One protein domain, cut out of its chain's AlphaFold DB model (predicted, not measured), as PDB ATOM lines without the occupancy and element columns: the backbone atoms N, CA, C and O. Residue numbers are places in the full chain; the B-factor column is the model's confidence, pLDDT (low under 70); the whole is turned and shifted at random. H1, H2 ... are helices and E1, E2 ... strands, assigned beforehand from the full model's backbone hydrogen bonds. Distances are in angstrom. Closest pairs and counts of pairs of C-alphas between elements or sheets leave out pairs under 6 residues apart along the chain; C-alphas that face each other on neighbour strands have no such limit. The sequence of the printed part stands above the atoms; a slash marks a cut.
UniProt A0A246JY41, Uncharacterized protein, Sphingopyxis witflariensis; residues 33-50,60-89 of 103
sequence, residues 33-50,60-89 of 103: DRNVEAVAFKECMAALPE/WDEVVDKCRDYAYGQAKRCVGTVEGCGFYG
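This is residues 33 to 50 and 60 to 89 of the 103 residues of an uncharacterized protein of Sphingopyxis witflariensis (UniProt A0A246JY41). Two helices, H1 and H2, pack on each other, running opposite ways; from H2 a short strand, E1, leads away as an arm to a small helix, H3, at the far end. The printed part has 48 residues, in order H1, H2, E1, H3, mostly helix. It is loose, with a radius of gyration of the C-alphas of 13.5 A, and spans 43 by 19 by 13 A.

H1, residues 34 to 47, touches H2, residues 60 to 74, at a steep tilt of 42 degrees; their closest C-alphas, Glu 37 and Ala 71, are 4.8 A apart. E1, residues 76 to 79, pairs with no named strand and meets H2 only through their tight link. H3, residues 82 to 87, is apart from H1 and H2; the closest C-alphas of E1 and H3, Cys 78 and Cys 85, are 5.9 A apart. In H1, H2 and H3 every O i to N i+4 pair is within hydrogen-bond range.

H1, 20.0 A long, begins at C-alpha 34 (102.830, 109.074, 144.633). H2 is 21.3 A, E1 10.0 A; H3, 8.6 A, ends at C-alpha 87 (108.152, 95.142, 162.942).

Residues 51 to 59 are not printed; C-alphas 50 and 60 are 10.2 A apart. Residues 79 to 84 stand free. No printed residue is under 70 in pLDDT.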
ATOM      1  N   ASP A  33     104.052 107.595 148.840       93.38
ATOM      2  CA  ASP A  33     104.488 108.763 148.083       93.38
ATOM      3  C   ASP A  33     104.265 108.545 146.579       93.38
ATOM      4  O   ASP A  33     105.008 107.833 145.899       93.38
ATOM      5  N   ARG A  34     103.221 109.187 146.046       92.50
ATOM      6  CA  ARG A  34     102.830 109.074 144.633       92.50
ATOM      7  C   ARG A  34     103.846 109.691 143.672       92.50
ATOM      8  O   ARG A  34     103.891 109.270 142.517       92.50
ATOM      9  N   ASN A  35     104.648 110.659 144.117       94.94
ATOM     10  CA  ASN A  35     105.699 111.238 143.283       94.94
ATOM     11  C   ASN A  35     106.863 110.257 143.156       94.94
ATOM     12  O   ASN A  35     107.309 109.996 142.041       94.94
ATOM     13  N   VAL A  36     107.288 109.651 144.270       94.31
ATOM     14  CA  VAL A  36     108.312 108.592 144.266       94.31
ATOM     15  C   VAL A  36     107.863 107.407 143.413       94.31
ATOM     16  O   VAL A  36     108.641 106.925 142.596       94.31
ATOM     17  N   GLU A  37     106.601 106.981 143.524       95.56
ATOM     18  CA  GLU A  37     106.045 105.915 142.678       95.56
ATOM     19  C   GLU A  37     106.140 106.265 141.186       95.56
ATOM     20  O   GLU A  37     106.615 105.468 140.379       95.56
ATOM     21  N   ALA A  38     105.727 107.477 140.805       96.81
ATOM     22  CA  ALA A  38     105.752 107.907 139.412       96.81
ATOM     23  C   ALA A  38     107.180 108.027 138.857       96.81
ATOM     24  O   ALA A  38     107.408 107.678 137.697       96.81
ATOM     25  N   VAL A  39     108.128 108.521 139.658       96.88
ATOM     26  CA  VAL A  39     109.544 108.622 139.277       96.88
ATOM     27  C   VAL A  39     110.151 107.229 139.131       96.88
ATOM     28  O   VAL A  39     110.629 106.901 138.049       96.88
ATOM     29  N   ALA A  40     110.030 106.371 140.147       96.19
ATOM     30  CA  ALA A  40     110.582 105.017 140.126       96.19
ATOM     31  C   ALA A  40     109.997 104.163 138.989       96.19
ATOM     32  O   ALA A  40     110.716 103.391 138.356       96.19
ATOM     33  N   PHE A  41     108.702 104.317 138.684       97.38
ATOM     34  CA  PHE A  41     108.083 103.633 137.549       97.38
ATOM     35  C   PHE A  41     108.686 104.088 136.217       97.38
ATOM     36  O   PHE A  41     109.042 103.254 135.384       97.38
ATOM     37  N   LYS A  42     108.838 105.404 136.015       97.38
ATOM     38  CA  LYS A  42     109.452 105.959 134.799       97.38
ATOM     39  C   LYS A  42     110.903 105.515 134.647       97.38
ATOM     40  O   LYS A  42     111.292 105.136 133.549       97.38
ATOM     41  N   GLU A  43     111.677 105.539 135.728       97.06
ATOM     42  CA  GLU A  43     113.068 105.078 135.737       97.06
ATOM     43  C   GLU A  43     113.170 103.589 135.403       97.06
ATOM     44  O   GLU A  43     113.984 103.213 134.561       97.06
ATOM     45  N   CYS A  44     112.302 102.754 135.986       96.94
ATOM     46  CA  CYS A  44     112.241 101.331 135.661       96.94
ATOM     47  C   CYS A  44     111.942 101.117 134.175       96.94
ATOM     48  O   CYS A  44     112.701 100.438 133.493       96.94
ATOM     49  N   MET A  45     110.895 101.763 133.652       95.38
ATOM     50  CA  MET A  45     110.521 101.652 132.240       95.38
ATOM     51  C   MET A  45     111.618 102.156 131.293       95.38
ATOM     52  O   MET A  45     111.819 101.571 130.234       95.38
ATOM     53  N   ALA A  46     112.343 103.214 131.665       94.88
ATOM     54  CA  ALA A  46     113.430 103.777 130.863       94.88
ATOM     55  C   ALA A  46     114.691 102.897 130.840       94.88
ATOM     56  O   ALA A  46     115.495 103.008 129.916       94.88
ATOM     57  N   ALA A  47     114.877 102.037 131.844       94.56
ATOM     58  CA  ALA A  47     115.988 101.091 131.901       94.56
ATOM     59  C   ALA A  47     115.749  99.827 131.054       94.56
ATOM     60  O   ALA A  47     116.680  99.047 130.837       94.56
ATOM     61  N   LEU A  48     114.515  99.600 130.597       90.44
ATOM     62  CA  LEU A  48     114.162  98.443 129.784       90.44
ATOM     63  C   LEU A  48     114.533  98.658 128.308       90.44
ATOM     64  O   LEU A  48     114.518  99.791 127.820       90.44
ATOM     65  N   PRO A  49     114.829  97.576 127.563       86.88
ATOM     66  CA  PRO A  49     114.906  97.651 126.109       86.88
ATOM     67  C   PRO A  49     113.557  98.085 125.518       86.88
ATOM     68  O   PRO A  49     112.515  97.936 126.158       86.88
ATOM     69  N   GLU A  50     113.569  98.592 124.281       82.75
ATOM     70  CA  GLU A  50     112.328  98.909 123.571       82.75
ATOM     71  C   GLU A  50     111.385  97.700 123.571       82.75
ATOM     72  O   GLU A  50     111.790  96.565 123.300       82.75
ATOM     73  N   TRP A  60     105.258  91.285 127.846       88.62
ATOM     74  CA  TRP A  60     105.579  92.693 128.075       88.62
ATOM     75  C   TRP A  60     104.704  93.311 129.163       88.62
ATOM     76  O   TRP A  60     105.191  94.110 129.959       88.62
ATOM     77  N   ASP A  61     103.447  92.879 129.257       89.25
ATOM     78  CA  ASP A  61     102.567  93.262 130.359       89.25
ATOM     79  C   ASP A  61     103.138  92.811 131.714       89.25
ATOM     80  O   ASP A  61     103.113  93.585 132.668       89.25
ATOM     81  N   GLU A  62     103.752  91.620 131.791       91.50
ATOM     82  CA  GLU A  62     104.426  91.167 133.014       91.50
ATOM     83  C   GLU A  62     105.594  92.091 133.368       91.50
ATOM     84  O   GLU A  62     105.748  92.474 134.526       91.50
ATOM     85  N   VAL A  63     106.396  92.501 132.385       92.38
ATOM     86  CA  VAL A  63     107.512  93.430 132.609       92.38
ATOM     87  C   VAL A  63     107.011  94.779 133.141       92.38
ATOM     88  O   VAL A  63     107.553  95.300 134.121       92.38
ATOM     89  N   VAL A  64     105.953  95.328 132.538       93.75
ATOM     90  CA  VAL A  64     105.319  96.574 132.994       93.75
ATOM     91  C   VAL A  64     104.793  96.424 134.425       93.75
ATOM     92  O   VAL A  64     104.976  97.327 135.249       93.75
ATOM     93  N   ASP A  65     104.184  95.286 134.751       95.75
ATOM     94  CA  ASP A  65     103.673  95.004 136.092       95.75
ATOM     95  C   ASP A  65     104.802  94.843 137.118       95.75
ATOM     96  O   ASP A  65     104.708  95.405 138.209       95.75
ATOM     97  N   LYS A  66     105.932  94.217 136.763       96.38
ATOM     98  CA  LYS A  66     107.120  94.186 137.636       96.38
ATOM     99  C   LYS A  66     107.667  95.582 137.915       96.38
ATOM    100  O   LYS A  66     108.038  95.866 139.056       96.38
ATOM    101  N   CYS A  67     107.681  96.472 136.921       96.88
ATOM    102  CA  CYS A  67     108.055  97.868 137.150       96.88
ATOM    103  C   CYS A  67     107.073  98.590 138.082       96.88
ATOM    104  O   CYS A  67     107.491  99.398 138.914       96.88
ATOM    105  N   ARG A  68     105.775  98.288 137.984       97.19
ATOM    106  CA  ARG A  68     104.752  98.848 138.874       97.19
ATOM    107  C   ARG A  68     104.907  98.355 140.310       97.19
ATOM    108  O   ARG A  68     104.870  99.170 141.228       97.19
ATOM    109  N   ASP A  69     105.141  97.061 140.500       97.38
ATOM    110  CA  ASP A  69     105.377  96.453 141.814       97.38
ATOM    111  C   ASP A  69     106.627  97.030 142.481       97.38
ATOM    112  O   ASP A  69     106.607  97.376 143.667       97.38
ATOM    113  N   TYR A  70     107.709  97.183 141.710       96.62
ATOM    114  CA  TYR A  70     108.930  97.830 142.176       96.62
ATOM    115  C   TYR A  70     108.652  99.262 142.642       96.62
ATOM    116  O   TYR A  70     108.972  99.610 143.780       96.62
ATOM    117  N   ALA A  71     108.007 100.074 141.801       97.12
ATOM    118  CA  ALA A  71     107.686 101.464 142.110       97.12
ATOM    119  C   ALA A  71     106.780 101.598 143.344       97.12
ATOM    120  O   ALA A  71     107.035 102.430 144.215       97.12
ATOM    121  N   TYR A  72     105.767 100.737 143.462       95.06
ATOM    122  CA  TYR A  72     104.901 100.666 144.636       95.06
ATOM    123  C   TYR A  72     105.690 100.330 145.906       95.06
ATOM    124  O   TYR A  72     105.437 100.912 146.956       95.06
ATOM    125  N   GLY A  73     106.667  99.423 145.819       93.56
ATOM    126  CA  GLY A  73     107.581  99.109 146.915       93.56
ATOM    127  C   GLY A  73     108.423 100.308 147.351       93.56
ATOM    128  O   GLY A  73     108.486 100.591 148.544       93.56
ATOM    129  N   GLN A  74     109.011 101.039 146.398       93.81
ATOM    130  CA  GLN A  74     109.820 102.237 146.679       93.81
ATOM    131  C   GLN A  74     109.001 103.377 147.298       93.81
ATOM    132  O   GLN A  74     109.515 104.168 148.087       93.81
ATOM    133  N   ALA A  75     107.719 103.467 146.947       94.88
ATOM    134  CA  ALA A  75     106.820 104.506 147.430       94.88
ATOM    135  C   ALA A  75     106.327 104.288 148.870       94.88
ATOM    136  O   ALA A  75     105.745 105.210 149.446       94.88
ATOM    137  N   LYS A  76     106.529 103.097 149.453       94.00
ATOM    138  CA  LYS A  76     106.096 102.777 150.821       94.00
ATOM    139  C   LYS A  76     106.911 103.541 151.840       94.00
ATOM    140  O   LYS A  76     108.122 103.363 151.935       94.00
ATOM    141  N   ARG A  77     106.218 104.312 152.665       93.06
ATOM    142  CA  ARG A  77     106.796 105.058 153.775       93.06
ATOM    143  C   ARG A  77     106.180 104.600 155.083       93.06
ATOM    144  O   ARG A  77     104.988 104.301 155.150       93.06
ATOM    145  N   CYS A  78     106.999 104.540 156.124       91.75
ATOM    146  CA  CYS A  78     106.551 104.208 157.465       91.75
ATOM    147  C   CYS A  78     106.718 105.422 158.371       91.75
ATOM    148  O   CYS A  78     107.826 105.921 158.542       91.75
ATOM    149  N   VAL A  79     105.624 105.894 158.961       90.75
ATOM    150  CA  VAL A  79     105.628 106.996 159.923       90.75
ATOM    151  C   VAL A  79     105.272 106.418 161.284       90.75
ATOM    152  O   VAL A  79     104.168 105.916 161.478       90.75
ATOM    153  N   GLY A  80     106.219 106.447 162.218       86.94
ATOM    154  CA  GLY A  80     106.053 105.858 163.542       86.94
ATOM    155  C   GLY A  80     107.385 105.699 164.268       86.94
ATOM    156  O   GLY A  80     108.391 106.312 163.910       86.94
ATOM    157  N   THR A  81     107.405 104.865 165.306       88.12
ATOM    158  CA  THR A  81     108.637 104.569 166.053       88.12
ATOM    159  C   THR A  81     109.548 103.614 165.278       88.12
ATOM    160  O   THR A  81     109.092 102.842 164.436       88.12
ATOM    161  N   VAL A  82     110.849 103.613 165.597       87.69
ATOM    162  CA  VAL A  82     111.820 102.662 165.017       87.69
ATOM    163  C   VAL A  82     111.390 101.214 165.262       87.69
ATOM    164  O   VAL A  82     111.441 100.398 164.349       87.69
ATOM    165  N   GLU A  83     110.921 100.901 166.469       87.81
ATOM    166  CA  GLU A  83     110.410  99.569 166.809       87.81
ATOM    167  C   GLU A  83     109.118  99.234 166.045       87.81
ATOM    168  O   GLU A  83     108.941  98.112 165.567       87.81
ATOM    169  N   GLY A  84     108.239 100.228 165.885       87.81
ATOM    170  CA  GLY A  84     107.019 100.166 165.088       87.81
ATOM    171  C   GLY A  84     107.272  99.800 163.638       87.81
ATOM    172  O   GLY A  84     106.777  98.785 163.152       87.81
ATOM    173  N   CYS A  85     108.073 100.606 162.956       88.56
ATOM    174  CA  CYS A  85     108.425 100.369 161.565       88.56
ATOM    175  C   CYS A  85     109.277  99.107 161.394       88.56
ATOM    176  O   CYS A  85     109.063  98.344 160.450       88.56
ATOM    177  N   GLY A  86     110.172  98.825 162.348       89.19
ATOM    178  CA  GLY A  86     111.022  97.638 162.342       89.19
ATOM    179  C   GLY A  86     110.234  96.327 162.364       89.19
ATOM    180  O   GLY A  86     110.648  95.364 161.725       89.19
ATOM    181  N   PHE A  87     109.059  96.294 163.004       87.69
ATOM    182  CA  PHE A  87     108.152  95.142 162.942       87.69
ATOM    183  C   PHE A  87     107.713  94.797 161.515       87.69
ATOM    184  O   PHE A  87     107.563  93.625 161.178       87.69
ATOM    185  N   TYR A  88     107.544  95.813 160.668       84.25
ATOM    186  CA  TYR A  88     107.197  95.661 159.258       84.25
ATOM    187  C   TYR A  88     108.431  95.585 158.344       84.25
ATOM    188  O   TYR A  88     108.291  95.650 157.123       84.25
ATOM    189  N   GLY A  89     109.637  95.470 158.912       88.25
ATOM    190  CA  GLY A  89     110.889  95.456 158.156       88.25
ATOM    191  C   GLY A  89     111.225  96.794 157.493       88.25
ATOM    192  O   GLY A  89     111.961  96.816 156.511       88.25
TER     193      GLY A  89